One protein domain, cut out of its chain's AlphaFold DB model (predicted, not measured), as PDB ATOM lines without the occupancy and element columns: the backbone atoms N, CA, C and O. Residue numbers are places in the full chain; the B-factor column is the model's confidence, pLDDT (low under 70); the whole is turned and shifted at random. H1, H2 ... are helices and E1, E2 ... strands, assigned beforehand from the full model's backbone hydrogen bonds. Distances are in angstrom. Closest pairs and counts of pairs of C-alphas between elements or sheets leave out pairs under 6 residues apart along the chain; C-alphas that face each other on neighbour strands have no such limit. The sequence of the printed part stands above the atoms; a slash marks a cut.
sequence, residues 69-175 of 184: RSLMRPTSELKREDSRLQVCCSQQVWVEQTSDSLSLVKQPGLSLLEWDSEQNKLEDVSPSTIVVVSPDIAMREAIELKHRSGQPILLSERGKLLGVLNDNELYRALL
ATOM      1  N   ARG A  69     -10.219  22.688  34.129       89.25
ATOM      2  CA  ARG A  69      -8.947  22.660  34.877       89.25
ATOM      3  C   ARG A  69      -7.733  22.210  34.062       89.25
ATOM      4  O   ARG A  69      -6.622  22.616  34.385       89.25
ATOM      5  N   SER A  70      -7.926  21.383  33.038       86.31
ATOM      6  CA  SER A  70      -6.832  20.782  32.266       86.31
ATOM      7  C   SER A  70      -6.264  21.761  31.226       86.31
ATOM      8  O   SER A  70      -5.130  21.602  30.783       86.31
ATOM      9  N   LEU A  71      -7.036  22.786  30.847       85.25
ATOM     10  CA  LEU A  71      -6.679  23.766  29.810       85.25
ATOM     11  C   LEU A  71      -6.617  25.209  30.314       85.25
ATOM     12  O   LEU A  71      -6.197  26.101  29.576       85.25
ATOM     13  N   MET A  72      -7.039  25.453  31.552       88.94
ATOM     14  CA  MET A  72      -7.038  26.788  32.132       88.94
ATOM     15  C   MET A  72      -5.638  27.377  32.221       88.94
ATOM     16  O   MET A  72      -4.658  26.689  32.510       88.94
ATOM     17  N   ARG A  73      -5.563  28.698  32.082       88.31
ATOM     18  CA  ARG A  73      -4.386  29.446  32.494       88.31
ATOM     19  C   ARG A  73      -4.435  29.637  34.013       88.31
ATOM     20  O   ARG A  73      -5.376  30.273  34.497       88.31
ATOM     21  N   PRO A  74      -3.465  29.105  34.771       87.56
ATOM     22  CA  PRO A  74      -3.498  29.172  36.224       87.56
ATOM     23  C   PRO A  74      -3.319  30.614  36.709       87.56
ATOM     24  O   PRO A  74      -2.654  31.427  36.061       87.56
ATOM     25  N   THR A  75      -3.864  30.932  37.886       85.56
ATOM     26  CA  THR A  75      -3.725  32.272  38.488       85.56
ATOM     27  C   THR A  75      -2.277  32.683  38.746       85.56
ATOM     28  O   THR A  75      -1.985  33.877  38.749       85.56
ATOM     29  N   SER A  76      -1.356  31.726  38.888       83.69
ATOM     30  CA  SER A  76       0.089  31.971  38.995       83.69
ATOM     31  C   SER A  76       0.708  32.591  37.737       83.69
ATOM     32  O   SER A  76       1.734  33.259  37.836       83.69
ATOM     33  N   GLU A  77       0.104  32.391  36.564       83.81
ATOM     34  CA  GLU A  77       0.552  32.979  35.296       83.81
ATOM     35  C   GLU A  77      -0.135  34.314  34.976       83.81
ATOM     36  O   GLU A  77       0.188  34.945  33.961       83.81
ATOM     37  N   LEU A  78      -1.115  34.734  35.780       83.25
ATOM     38  CA  LEU A  78      -1.834  35.989  35.583       83.25
ATOM     39  C   LEU A  78      -1.056  37.159  36.180       83.25
ATOM     40  O   LEU A  78      -0.370  37.030  37.194       83.25
ATOM     41  N   LYS A  79      -1.183  38.333  35.554       81.88
ATOM     42  CA  LYS A  79      -0.632  39.558  36.134       81.88
ATOM     43  C   LYS A  79      -1.422  39.896  37.392       81.88
ATOM     44  O   LYS A  79      -2.650  39.987  37.349       81.88
ATOM     45  N   ARG A  80      -0.701  40.084  38.492       81.50
ATOM     46  CA  ARG A  80      -1.263  40.472  39.780       81.50
ATOM     47  C   ARG A  80      -0.782  41.868  40.144       81.50
ATOM     48  O   ARG A  80       0.422  42.102  40.185       81.50
ATOM     49  N   GLU A  81      -1.725  42.754  40.431       82.19
ATOM     50  CA  GLU A  81      -1.476  44.069  41.024       82.19
ATOM     51  C   GLU A  81      -2.224  44.117  42.359       82.19
ATOM     52  O   GLU A  81      -3.452  44.039  42.392       82.19
ATOM     53  N   ASP A  82      -1.483  44.160  43.467       79.06
ATOM     54  CA  ASP A  82      -2.019  44.100  44.833       79.06
ATOM     55  C   ASP A  82      -2.961  42.889  45.068       79.06
ATOM     56  O   ASP A  82      -2.535  41.723  45.075       79.06
ATOM     57  N   SER A  83      -4.258  43.156  45.250       77.25
ATOM     58  CA  SER A  83      -5.333  42.171  45.456       77.25
ATOM     59  C   SER A  83      -6.102  41.826  44.174       77.25
ATOM     60  O   SER A  83      -7.091  41.094  44.226       77.25
ATOM     61  N   ARG A  84      -5.664  42.339  43.019       83.56
ATOM     62  CA  ARG A  84      -6.366  42.217  41.739       83.56
ATOM     63  C   ARG A  84      -5.623  41.294  40.790       83.56
ATOM     64  O   ARG A  84      -4.410  41.402  40.611       83.56
ATOM     65  N   LEU A  85      -6.370  40.407  40.148       83.00
ATOM     66  CA  LEU A  85      -5.876  39.500  39.122       83.00
ATOM     67  C   LEU A  85      -6.408  39.944  37.765       83.00
ATOM     68  O   LEU A  85      -7.616  40.107  37.580       83.00
ATOM     69  N   GLN A  86      -5.505  40.124  36.806       83.56
ATOM     70  CA  GLN A  86      -5.885  40.389  35.428       83.56
ATOM     71  C   GLN A  86      -6.319  39.079  34.771       83.56
ATOM     72  O   GLN A  86      -5.489  38.230  34.446       83.56
ATOM     73  N   VAL A  87      -7.622  38.921  34.565       82.19
ATOM     74  CA  VAL A  87      -8.214  37.702  33.990       82.19
ATOM     75  C   VAL A  87      -8.257  37.738  32.466       82.19
ATOM     76  O   VAL A  87      -8.142  36.698  31.822       82.19
ATOM     77  N   CYS A  88      -8.329  38.934  31.878       76.88
ATOM     78  CA  CYS A  88      -8.295  39.120  30.433       76.88
ATOM     79  C   CYS A  88      -7.400  40.305  30.060       76.88
ATOM     80  O   CYS A  88      -7.683  41.453  30.407       76.88
ATOM     81  N   CYS A  89      -6.312  40.028  29.333       71.25
ATOM     82  CA  CYS A  89      -5.374  41.060  28.892       71.25
ATOM     83  C   CYS A  89      -5.963  41.966  27.800       71.25
ATOM     84  O   CYS A  89      -5.641  43.150  27.768       71.25
ATOM     85  N   SER A  90      -6.801  41.426  26.907       73.31
ATOM     86  CA  SER A  90      -7.351  42.167  25.760       73.31
ATOM     87  C   SER A  90      -8.426  43.172  26.170       73.31
ATOM     88  O   SER A  90      -8.454  44.280  25.650       73.31
ATOM     89  N   GLN A  91      -9.274  42.809  27.130       71.00
ATOM     90  CA  GLN A  91     -10.360  43.655  27.643       71.00
ATOM     91  C   GLN A  91     -10.008  44.348  28.974       71.00
ATOM     92  O   GLN A  91     -10.863  44.992  29.575       71.00
ATOM     93  N   GLN A  92      -8.764  44.193  29.450       75.31
ATOM     94  CA  GLN A  92      -8.285  44.694  30.746       75.31
ATOM     95  C   GLN A  92      -9.260  44.413  31.901       75.31
ATOM     96  O   GLN A  92      -9.553  45.284  32.716       75.31
ATOM     97  N   VAL A  93      -9.778  43.186  31.952       81.06
ATOM     98  CA  VAL A  93     -10.703  42.753  33.004       81.06
ATOM     99  C   VAL A  93      -9.894  42.365  34.232       81.06
ATOM    100  O   VAL A  93      -8.991  41.523  34.150       81.06
ATOM    101  N   TRP A  94     -10.246  42.963  35.367       85.50
ATOM    102  CA  TRP A  94      -9.635  42.699  36.662       85.50
ATOM    103  C   TRP A  94     -10.678  42.155  37.626       85.50
ATOM    104  O   TRP A  94     -11.773  42.707  37.754       85.50
ATOM    105  N   VAL A  95     -10.313  41.091  38.328       85.81
ATOM    106  CA  VAL A  95     -11.109  40.531  39.422       85.81
ATOM    107  C   VAL A  95     -10.367  40.736  40.727       85.81
ATOM    108  O   VAL A  95      -9.142  40.614  40.785       85.81
ATOM    109  N   GLU A  96     -11.110  41.051  41.772       84.69
ATOM    110  CA  GLU A  96     -10.626  41.067  43.139       84.69
ATOM    111  C   GLU A  96     -11.145  39.816  43.838       84.69
ATOM    112  O   GLU A  96     -12.306  39.425  43.697       84.69
ATOM    113  N   GLN A  97     -10.245  39.145  44.544       78.44
ATOM    114  CA  GLN A  97     -10.579  37.938  45.276       78.44
ATOM    115  C   GLN A  97     -10.621  38.261  46.768       78.44
ATOM    116  O   GLN A  97      -9.595  38.579  47.370       78.44
ATOM    117  N   THR A  98     -11.809  38.150  47.357       75.06
ATOM    118  CA  THR A  98     -12.014  38.212  48.810       75.06
ATOM    119  C   THR A  98     -11.986  36.788  49.378       75.06
ATOM    120  O   THR A  98     -12.017  35.816  48.627       75.06
ATOM    121  N   SER A  99     -11.912  36.644  50.703       67.75
ATOM    122  CA  SER A  99     -11.793  35.357  51.405       67.75
ATOM    123  C   SER A  99     -12.816  34.290  50.989       67.75
ATOM    124  O   SER A  99     -12.492  33.112  51.087       67.75
ATOM    125  N   ASP A 100     -14.004  34.697  50.527       66.56
ATOM    126  CA  ASP A 100     -15.120  33.798  50.191       66.56
ATOM    127  C   ASP A 100     -15.807  34.117  48.853       66.56
ATOM    128  O   ASP A 100     -16.752  33.435  48.465       66.56
ATOM    129  N   SER A 101     -15.379  35.157  48.130       72.56
ATOM    130  CA  SER A 101     -16.072  35.580  46.909       72.56
ATOM    131  C   SER A 101     -15.171  36.310  45.921       72.56
ATOM    132  O   SER A 101     -14.171  36.941  46.279       72.56
ATOM    133  N   LEU A 102     -15.550  36.218  44.646       80.62
ATOM    134  CA  LEU A 102     -14.932  36.939  43.541       80.62
ATOM    135  C   LEU A 102     -15.785  38.160  43.204       80.62
ATOM    136  O   LEU A 102     -17.006  38.065  43.108       80.62
ATOM    137  N   SER A 103     -15.148  39.309  43.005       79.31
ATOM    138  CA  SER A 103     -15.817  40.541  42.591       79.31
ATOM    139  C   SER A 103     -15.100  41.173  41.400       79.31
ATOM    140  O   SER A 103     -13.880  41.092  41.252       79.31
ATOM    141  N   LEU A 104     -15.867  41.791  40.499       81.88
ATOM    142  CA  LEU A 104     -15.318  42.497  39.344       81.88
ATOM    143  C   LEU A 104     -14.881  43.904  39.744       81.88
ATOM    144  O   LEU A 104     -15.649  44.674  40.322       81.88
ATOM    145  N   VAL A 105     -13.654  44.276  39.388       78.38
ATOM    146  CA  VAL A 105     -13.134  45.611  39.682       78.38
ATOM    147  C   VAL A 105     -13.603  46.584  38.602       78.38
ATOM    148  O   VAL A 105     -13.055  46.616  37.505       78.38
ATOM    149  N   LYS A 106     -14.592  47.419  38.948       57.00
ATOM    150  CA  LYS A 106     -14.997  48.642  38.220       57.00
ATOM    151  C   LYS A 106     -15.110  48.487  36.690       57.00
ATOM    152  O   LYS A 106     -14.510  49.261  35.947       57.00
ATOM    153  N   GLN A 107     -15.934  47.554  36.213       65.56
ATOM    154  CA  GLN A 107     -16.338  47.514  34.803       65.56
ATOM    155  C   GLN A 107     -17.849  47.764  34.672       65.56
ATOM    156  O   GLN A 107     -18.646  46.883  34.994       65.56
ATOM    157  N   PRO A 108     -18.274  48.978  34.264       64.50
ATOM    158  CA  PRO A 108     -19.689  49.278  34.092       64.50
ATOM    159  C   PRO A 108     -20.262  48.437  32.948       64.50
ATOM    160  O   PRO A 108     -19.754  48.467  31.830       64.50
ATOM    161  N   GLY A 109     -21.319  47.681  33.247       72.81
ATOM    162  CA  GLY A 109     -22.019  46.825  32.288       72.81
ATOM    163  C   GLY A 109     -21.681  45.339  32.379       72.81
ATOM    164  O   GLY A 109     -22.401  44.555  31.771       72.81
ATOM    165  N   LEU A 110     -20.659  44.939  33.151       80.75
ATOM    166  CA  LEU A 110     -20.359  43.524  33.369       80.75
ATOM    167  C   LEU A 110     -20.930  43.005  34.689       80.75
ATOM    168  O   LEU A 110     -20.732  43.614  35.741       80.75
ATOM    169  N   SER A 111     -21.605  41.861  34.632       83.50
ATOM    170  CA  SER A 111     -22.074  41.117  35.803       83.50
ATOM    171  C   SER A 111     -21.259  39.842  35.993       83.50
ATOM    172  O   SER A 111     -20.718  39.289  35.038       83.50
ATOM    173  N   LEU A 112     -21.152  39.382  37.237       85.38
ATOM    174  CA  LEU A 112     -20.570  38.085  37.563       85.38
ATOM    175  C   LEU A 112     -21.712  37.097  37.811       85.38
ATOM    176  O   LEU A 112     -22.608  37.403  38.597       85.38
ATOM    177  N   LEU A 113     -21.683  35.940  37.155       86.56
ATOM    178  CA  LEU A 113     -22.656  34.866  37.349       86.56
ATOM    179  C   LEU A 113     -21.927  33.586  37.739       86.56
ATOM    180  O   LEU A 113     -21.070  33.118  36.991       86.56
ATOM    181  N   GLU A 114     -22.286  33.012  38.881       87.25
ATOM    182  CA  GLU A 114     -21.869  31.657  39.234       87.25
ATOM    183  C   GLU A 114     -22.737  30.656  38.479       87.25
ATOM    184  O   GLU A 114     -23.959  30.629  38.613       87.25
ATOM    185  N   TRP A 115     -22.086  29.868  37.633       87.38
ATOM    186  CA  TRP A 115     -22.728  28.882  36.794       87.38
ATOM    187  C   TRP A 115     -22.814  27.542  37.494       87.38
ATOM    188  O   TRP A 115     -21.823  26.983  37.968       87.38
ATOM    189  N   ASP A 116     -24.022  27.011  37.442       83.88
ATOM    190  CA  ASP A 116     -24.383  25.685  37.892       83.88
ATOM    191  C   ASP A 116     -25.367  25.130  36.863       83.88
ATOM    192  O   ASP A 116     -26.407  25.748  36.619       83.88
ATOM    193  N   SER A 117     -25.022  23.995  36.254       77.12
ATOM    194  CA  SER A 117     -25.830  23.324  35.235       77.12
ATOM    195  C   SER A 117     -27.205  22.877  35.743       77.12
ATOM    196  O   SER A 117     -28.106  22.642  34.939       77.12
ATOM    197  N   GLU A 118     -27.379  22.724  37.061       79.62
ATOM    198  CA  GLU A 118     -28.657  22.351  37.675       79.62
ATOM    199  C   GLU A 118     -29.553  23.564  37.957       79.62
ATOM    200  O   GLU A 118     -30.779  23.436  37.944       79.62
ATOM    201  N   GLN A 119     -28.963  24.739  38.205       75.50
ATOM    202  CA  GLN A 119     -29.706  25.933  38.628       75.50
ATOM    203  C   GLN A 119     -29.885  26.981  37.531       75.50
ATOM    204  O   GLN A 119     -30.896  27.682  37.523       75.50
ATOM    205  N   ASN A 120     -28.932  27.094  36.608       79.56
ATOM    206  CA  ASN A 120     -28.913  28.133  35.586       79.56
ATOM    207  C   ASN A 120     -29.171  27.540  34.202       79.56
ATOM    208  O   ASN A 120     -28.770  26.416  33.894       79.56
ATOM    209  N   LYS A 121     -29.817  28.316  33.332       77.25
ATOM    210  CA  LYS A 121     -29.984  27.964  31.921       77.25
ATOM    211  C   LYS A 121     -29.048  28.804  31.068       77.25
ATOM    212  O   LYS A 121     -28.712  29.936  31.399       77.25
ATOM    213  N   LEU A 122     -28.686  28.286  29.892       76.31
ATOM    214  CA  LEU A 122     -27.840  29.020  28.941       76.31
ATOM    215  C   LEU A 122     -28.469  30.345  28.460       76.31
ATOM    216  O   LEU A 122     -27.782  31.167  27.857       76.31
ATOM    217  N   GLU A 123     -29.768  30.541  28.684       79.25
ATOM    218  CA  GLU A 123     -30.503  31.771  28.373       79.25
ATOM    219  C   GLU A 123     -30.199  32.910  29.357       79.25
ATOM    220  O   GLU A 123     -30.298  34.075  28.981       79.25
ATOM    221  N   ASP A 124     -29.753  32.589  30.574       78.00
ATOM    222  CA  ASP A 124     -29.410  33.573  31.608       78.00
ATOM    223  C   ASP A 124     -28.046  34.242  31.336       78.00
ATOM    224  O   ASP A 124     -27.693  35.272  31.920       78.00
ATOM    225  N   VAL A 125     -27.266  33.678  30.408       83.38
ATOM    226  CA  VAL A 125     -25.933  34.157  30.038       83.38
ATOM    227  C   VAL A 125     -26.042  35.235  28.965       83.38
ATOM    228  O   VAL A 125     -26.214  34.956  27.778       83.38
ATOM    229  N   SER A 126     -25.897  36.489  29.392       82.75
ATOM    230  CA  SER A 126     -25.845  37.650  28.501       82.75
ATOM    231  C   SER A 126     -24.418  37.928  27.984       82.75
ATOM    232  O   SER A 126     -23.445  37.565  28.651       82.75
ATOM    233  N   PRO A 127     -24.248  38.643  26.848       82.31
ATOM    234  CA  PRO A 127     -22.933  39.006  26.277       82.31
ATOM    235  C   PRO A 127     -22.042  39.905  27.161       82.31
ATOM    236  O   PRO A 127     -20.906  40.242  26.823       82.31
ATOM    237  N   SER A 128     -22.578  40.359  28.289       83.50
ATOM    238  CA  SER A 128     -21.887  41.176  29.277       83.50
ATOM    239  C   SER A 128     -21.806  40.477  30.638       83.50
ATOM    240  O   SER A 128     -21.608  41.121  31.659       83.50
ATOM    241  N   THR A 129     -21.950  39.155  30.672       85.62
ATOM    242  CA  THR A 129     -21.841  38.367  31.901       85.62
ATOM    243  C   THR A 129     -20.528  37.593  31.901       85.62
ATOM    244  O   THR A 129     -20.256  36.811  30.996       85.62
ATOM    245  N   ILE A 130     -19.708  37.782  32.931       87.62
ATOM    246  CA  ILE A 130     -18.549  36.934  33.204       87.62
ATOM    247  C   ILE A 130     -19.032  35.738  34.009       87.62
ATOM    248  O   ILE A 130     -19.602  35.885  35.090       87.62
ATOM    249  N   VAL A 131     -18.787  34.552  33.466       90.38
ATOM    250  CA  VAL A 131     -19.269  33.307  34.048       90.38
ATOM    251  C   VAL A 131     -18.171  32.689  34.907       90.38
ATOM    252  O   VAL A 131     -17.041  32.497  34.448       90.38
ATOM    253  N   VAL A 132     -18.506  32.385  36.157       90.56
ATOM    254  CA  VAL A 132     -17.668  31.647  37.101       90.56
ATOM    255  C   VAL A 132     -18.161  30.212  37.130       90.56
ATOM    256  O   VAL A 132     -19.311  29.962  37.464       90.56
ATOM    257  N   VAL A 133     -17.302  29.269  36.776       92.12
ATOM    258  CA  VAL A 133     -17.637  27.847  36.659       92.12
ATOM    259  C   VAL A 133     -16.768  27.016  37.599       92.12
ATOM    260  O   VAL A 133     -15.677  27.431  38.002       92.12
ATOM    261  N   SER A 134     -17.226  25.801  37.893       91.62
ATOM    262  CA  SER A 134     -16.400  24.791  38.556       91.62
ATOM    263  C   SER A 134     -15.198  24.392  37.681       91.62
ATOM    264  O   SER A 134     -15.345  24.271  36.461       91.62
ATOM    265  N   PRO A 135     -14.017  24.110  38.267       90.00
ATOM    266  CA  PRO A 135     -12.858  23.584  37.538       90.00
ATOM    267  C   PRO A 135     -13.127  22.275  36.781       90.00
ATOM    268  O   PRO A 135     -12.414  21.962  35.828       90.00
ATOM    269  N   ASP A 136     -14.132  21.501  37.192       88.94
ATOM    270  CA  ASP A 136     -14.480  20.216  36.580       88.94
ATOM    271  C   ASP A 136     -15.471  20.309  35.415       88.94
ATOM    272  O   ASP A 136     -15.868  19.270  34.888       88.94
ATOM    273  N   ILE A 137     -15.844  21.524  34.995       90.12
ATOM    274  CA  ILE A 137     -16.758  21.741  33.870       90.12
ATOM    275  C   ILE A 137     -16.286  21.027  32.596       90.12
ATOM    276  O   ILE A 137     -15.092  21.014  32.263       90.12
ATOM    277  N   ALA A 138     -17.246  20.460  31.864       88.50
ATOM    278  CA  ALA A 138     -16.994  19.854  30.567       88.50
ATOM    279  C   ALA A 138     -16.595  20.926  29.547       88.50
ATOM    280  O   ALA A 138     -17.197  21.998  29.468       88.50
ATOM    281  N   MET A 139     -15.615  20.624  28.696       88.12
ATOM    282  CA  MET A 139     -15.124  21.604  27.723       88.12
ATOM    283  C   MET A 139     -16.188  22.058  26.723       88.12
ATOM    284  O   MET A 139     -16.181  23.217  26.317       88.12
ATOM    285  N   ARG A 140     -17.125  21.180  26.349       86.00
ATOM    286  CA  ARG A 140     -18.255  21.542  25.477       86.00
ATOM    287  C   ARG A 140     -19.105  22.653  26.089       86.00
ATOM    288  O   ARG A 140     -19.366  23.653  25.434       86.00
ATOM    289  N   GLU A 141     -19.450  22.496  27.360       87.88
ATOM    290  CA  GLU A 141     -20.242  23.467  28.110       87.88
ATOM    291  C   GLU A 141     -19.475  24.781  28.302       87.88
ATOM    292  O   GLU A 141     -20.007  25.856  28.040       87.88
ATOM    293  N   ALA A 142     -18.183  24.714  28.640       89.06
ATOM    294  CA  ALA A 142     -17.335  25.901  28.716       89.06
ATOM    295  C   ALA A 142     -17.273  26.660  27.373       89.06
ATOM    296  O   ALA A 142     -17.362  27.885  27.344       89.06
ATOM    297  N   ILE A 143     -17.165  25.955  26.243       87.81
ATOM    298  CA  ILE A 143     -17.179  26.582  24.913       87.81
ATOM    299  C   ILE A 143     -18.533  27.245  24.631       87.81
ATOM    300  O   ILE A 143     -18.561  28.362  24.120       87.81
ATOM    301  N   GLU A 144     -19.647  26.603  24.982       87.75
ATOM    302  CA  GLU A 144     -20.991  27.167  24.798       87.75
ATOM    303  C   GLU A 144     -21.209  28.435  25.632       87.75
ATOM    304  O   GLU A 144     -21.683  29.448  25.107       87.75
ATOM    305  N   LEU A 145     -20.805  28.411  26.905       89.00
ATOM    306  CA  LEU A 145     -20.860  29.567  27.799       89.00
ATOM    307  C   LEU A 145     -20.034  30.727  27.254       89.00
ATOM    308  O   LEU A 145     -20.511  31.860  27.214       89.00
ATOM    309  N   LYS A 146     -18.818  30.442  26.778       87.19
ATOM    310  CA  LYS A 146     -17.927  31.442  26.187       87.19
ATOM    311  C   LYS A 146     -18.496  32.005  24.890       87.19
ATOM    312  O   LYS A 146     -18.420  33.209  24.665       87.19
ATOM    313  N   HIS A 147     -19.054  31.155  24.032       87.12
ATOM    314  CA  HIS A 147     -19.633  31.577  22.761       87.12
ATOM    315  C   HIS A 147     -20.801  32.548  22.968       87.12
ATOM    316  O   HIS A 147     -20.935  33.512  22.217       87.12
ATOM    317  N   ARG A 148     -21.612  32.328  24.011       86.44
ATOM    318  CA  ARG A 148     -22.735  33.206  24.369       86.44
ATOM    319  C   ARG A 148     -22.303  34.474  25.089       86.44
ATOM    320  O   ARG A 148     -22.742  35.560  24.721       86.44
ATOM    321  N   SER A 149     -21.462  34.341  26.113       86.81
ATOM    322  CA  SER A 149     -21.037  35.487  26.913       86.81
ATOM    323  C   SER A 149     -20.084  36.397  26.147       86.81
ATOM    324  O   SER A 149     -20.030  37.589  26.411       86.81
ATOM    325  N   GLY A 150     -19.267  35.860  25.238       83.38
ATOM    326  CA  GLY A 150     -18.146  36.584  24.635       83.38
ATOM    327  C   GLY A 150     -17.044  36.959  25.639       83.38
ATOM    328  O   GLY A 150     -15.974  37.418  25.236       83.38
ATOM    329  N   GLN A 151     -17.240  36.708  26.934       87.38
ATOM    330  CA  GLN A 151     -16.359  37.094  28.034       87.38
ATOM    331  C   GLN A 151     -15.465  35.929  28.480       87.38
ATOM    332  O   GLN A 151     -15.795  34.774  28.219       87.38
ATOM    333  N   PRO A 152     -14.307  36.181  29.115       87.62
ATOM    334  CA  PRO A 152     -13.509  35.120  29.736       87.62
ATOM    335  C   PRO A 152     -14.329  34.291  30.734       87.62
ATOM    336  O   PRO A 152     -15.172  34.832  31.451       87.62
ATOM    337  N   ILE A 153     -14.035  32.993  30.816       91.25
ATOM    338  CA  ILE A 153     -14.607  32.114  31.840       91.25
ATOM    339  C   ILE A 153     -13.626  32.007  33.000       91.25
ATOM    340  O   ILE A 153     -12.435  31.741  32.807       91.25
ATOM    341  N   LEU A 154     -14.133  32.204  34.211       90.88
ATOM    342  CA  LEU A 154     -13.363  32.103  35.441       90.88
ATOM    343  C   LEU A 154     -13.602  30.736  36.072       90.88
ATOM    344  O   LEU A 154     -14.746  30.340  36.254       90.88
ATOM    345  N   LEU A 155     -12.541  30.025  36.437       91.12
ATOM    346  CA  LEU A 155     -12.660  28.747  37.134       91.12
ATOM    347  C   LEU A 155     -12.376  28.961  38.612       91.12
ATOM    348  O   LEU A 155     -11.251  29.305  38.993       91.12
ATOM    349  N   SER A 156     -13.397  28.758  39.435       89.75
ATOM    350  CA  SER A 156     -13.330  28.957  40.879       89.75
ATOM    351  C   SER A 156     -13.719  27.683  41.614       89.75
ATOM    352  O   SER A 156     -14.650  26.983  41.225       89.75
ATOM    353  N   GLU A 157     -13.012  27.386  42.698       87.44
ATOM    354  CA  GLU A 157     -13.335  26.289  43.607       87.44
ATOM    355  C   GLU A 157     -13.302  26.832  45.038       87.44
ATOM    356  O   GLU A 157     -12.282  27.367  45.474       87.44
ATOM    357  N   ARG A 158     -14.419  26.721  45.773       80.12
ATOM    358  CA  ARG A 158     -14.549  27.204  47.167       80.12
ATOM    359  C   ARG A 158     -14.169  28.686  47.335       80.12
ATOM    360  O   ARG A 158     -13.341  29.022  48.177       80.12
ATOM    361  N   GLY A 159     -14.696  29.554  46.469       74.12
ATOM    362  CA  GLY A 159     -14.410  30.996  46.493       74.12
ATOM    363  C   GLY A 159     -12.994  31.377  46.037       74.12
ATOM    364  O   GLY A 159     -12.644  32.559  46.024       74.12
ATOM    365  N   LYS A 160     -12.163  30.404  45.634       83.44
ATOM    366  CA  LYS A 160     -10.802  30.640  45.155       83.44
ATOM    367  C   LYS A 160     -10.701  30.502  43.646       83.44
ATOM    368  O   LYS A 160     -10.920  29.425  43.100       83.44
ATOM    369  N   LEU A 161     -10.244  31.570  42.989       86.69
ATOM    370  CA  LEU A 161      -9.914  31.528  41.570       86.69
ATOM    371  C   LEU A 161      -8.699  30.618  41.349       86.69
ATOM    372  O   LEU A 161      -7.601  30.873  41.852       86.69
ATOM    373  N   LEU A 162      -8.902  29.552  40.584       88.50
ATOM    374  CA  LEU A 162      -7.851  28.614  40.203       88.50
ATOM    375  C   LEU A 162      -7.216  29.003  38.871       88.50
ATOM    376  O   LEU A 162      -5.996  28.918  38.716       88.50
ATOM    377  N   GLY A 163      -8.024  29.497  37.937       88.75
ATOM    378  CA  GLY A 163      -7.544  29.905  36.628       88.75
ATOM    379  C   GLY A 163      -8.625  30.518  35.757       88.75
ATOM    380  O   GLY A 163      -9.757  30.738  36.185       88.75
ATOM    381  N   VAL A 164      -8.244  30.805  34.518       91.25
ATOM    382  CA  VAL A 164      -9.113  31.422  33.514       91.25
ATOM    383  C   VAL A 164      -9.008  30.715  32.176       91.25
ATOM    384  O   VAL A 164      -7.937  30.249  31.786       91.25
ATOM    385  N   LEU A 165     -10.126  30.675  31.459       89.75
ATOM    386  CA  LEU A 165     -10.207  30.205  30.084       89.75
ATOM    387  C   LEU A 165     -10.528  31.388  29.177       89.75
ATOM    388  O   LEU A 165     -11.613  31.971  29.252       89.75
ATOM    389  N   ASN A 166      -9.571  31.732  28.314       87.50
ATOM    390  CA  ASN A 166      -9.776  32.684  27.232       87.50
ATOM    391  C   ASN A 166      -9.867  31.949  25.890       87.50
ATOM    392  O   ASN A 166      -9.711  30.731  25.791       87.50
ATOM    393  N   ASP A 167     -10.079  32.726  24.830       84.25
ATOM    394  CA  ASP A 167     -10.171  32.227  23.460       84.25
ATOM    395  C   ASP A 167      -8.928  31.429  23.041       84.25
ATOM    396  O   ASP A 167      -9.039  30.400  22.383       84.25
ATOM    397  N   ASN A 168      -7.733  31.851  23.463       82.38
ATOM    398  CA  ASN A 168      -6.481  31.187  23.091       82.38
ATOM    399  C   ASN A 168      -6.403  29.750  23.629       82.38
ATOM    400  O   ASN A 168      -6.059  28.827  22.892       82.38
ATOM    401  N   GLU A 169      -6.749  29.547  24.900       82.19
ATOM    402  CA  GLU A 169      -6.761  28.226  25.530       82.19
ATOM    403  C   GLU A 169      -7.798  27.304  24.872       82.19
ATOM    404  O   GLU A 169      -7.489  26.152  24.562       82.19
ATOM    405  N   LEU A 170      -8.990  27.829  24.564       80.69
ATOM    406  CA  LEU A 170     -10.045  27.079  23.876       80.69
ATOM    407  C   LEU A 170      -9.659  26.716  22.434       80.69
ATOM    408  O   LEU A 170      -9.814  25.566  22.026       80.69
ATOM    409  N   TYR A 171      -9.110  27.656  21.659       79.69
ATOM    410  CA  TYR A 171      -8.676  27.385  20.286       79.69
ATOM    411  C   TYR A 171      -7.532  26.378  20.234       79.69
ATOM    412  O   TYR A 171      -7.537  25.498  19.378       79.69
ATOM    413  N   ARG A 172      -6.572  26.455  21.161       76.19
ATOM    414  CA  ARG A 172      -5.504  25.451  21.267       76.19
ATOM    415  C   ARG A 172      -6.054  24.057  21.518       76.19
ATOM    416  O   ARG A 172      -5.587  23.110  20.891       76.19
ATOM    417  N   ALA A 173      -7.064  23.951  22.376       74.56
ATOM    418  CA  ALA A 173      -7.723  22.686  22.655       74.56
ATOM    419  C   ALA A 173      -8.437  22.101  21.430       74.56
ATOM    420  O   ALA A 173      -8.364  20.894  21.211       74.56
ATOM    421  N   LEU A 174      -9.088  22.952  20.628       73.12
ATOM    422  CA  LEU A 174      -9.770  22.561  19.389       73.12
ATOM    423  C   LEU A 174      -8.804  22.177  18.267       73.12
ATOM    424  O   LEU A 174      -9.093  21.273  17.491       73.12
ATOM    425  N   LEU A 175      -7.661  22.856  18.182       73.25
ATOM    426  CA  LEU A 175      -6.638  22.595  17.169       73.25
ATOM    427  C   LEU A 175      -5.769  21.369  17.489       73.25
ATOM    428  O   LEU A 175      -4.852  21.081  16.726       73.25
TER     429      LEU A 175
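This is residues 69 to 175 of the 184 residues of the protein "L-proline glycine betaine ABC transport system permease protein ProV" of Vibrio maritimus (UniProt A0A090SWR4). A strongly twisted sheet of four strands, E4 to E7, and a smaller sheet of three, E1 to E3, stand face to face as a sandwich, with E3 beside E4 and E1 beside E7 at the two borders, somewhat like a flattened barrel that is not closed. H1 covers the other face of the larger sheet, and the short H2 follows E7 at the periphery, farthest of the elements from the mean of the C-alphas. The printed part has 107 residues, under half of them in named elements, in the order E1 E2 E3 E4 E5 H1 E6 E7 H2; the larger sheet is mixed, in the order E4 E5 E6 E7, the smaller antiparallel, in the order E1 E2 E3, and the class is mixed. The whole is compact, with a radius of gyration of the C-alphas of 12.7 A, and spans 34 by 29 by 26 A.

E5, residues 129 to 133, is parallel to E4, residues 111 to 114, with N 130 and O 111 2.8 A apart. E5 is also parallel to E6, residues 153 to 157, with N 154 and O 131 2.9 A apart. E6 and E7, residues 160 to 165, form an antiparallel hairpin, with N 155 and O 163 2.9 A apart. H1, residues 139 to 149, is on this sheet at a height of 9.0 A, over E5 and E6, making two layers, a sheet with a helix on one face. On the local plane it stands at 10 degrees to E5, along the strands. E5, H1 and E6 form a strand-helix-strand unit, two parallel strands joined through a helix, with a right-handed crossover. E1, residues 84 to 88, E2, residues 93 to 97, and E3, residues 102 to 104, form a meander, each strand the antiparallel neighbour of the one before. N 85 and O 95 are 2.9 A apart, and N 96 and O 103 2.8 A. The closest C-alphas of E3 and E4, Leu 104 and Leu 112, are 7.1 A apart; those of E1 and E7, Val 87 and Val 164, 6.4 A. H2, residues 167 to 174, is close to H1 but not clearly touching, the closest C-alphas, Ile 143 and Leu 170, being 7.2 A apart. In H1 and H2 every O i to N i+4 pair is within hydrogen-bond range.

E7 and H1 each measure 15.1 A from first to last C-alpha, E2 and E6 13.2 A each. C-alpha 84, where E1 begins, is at (-6.366, 42.217, 41.739); C-alpha 174, where H2 ends, is at (-9.770, 22.561, 19.389).

The C-alphas farthest apart, Ser 99 and Leu 175, are 36.9 A apart. The printed part has no cut. The link E4 to E5 is long, with 14 residues. Residues 99 to 100 and 106 to 108 have pLDDT under 70.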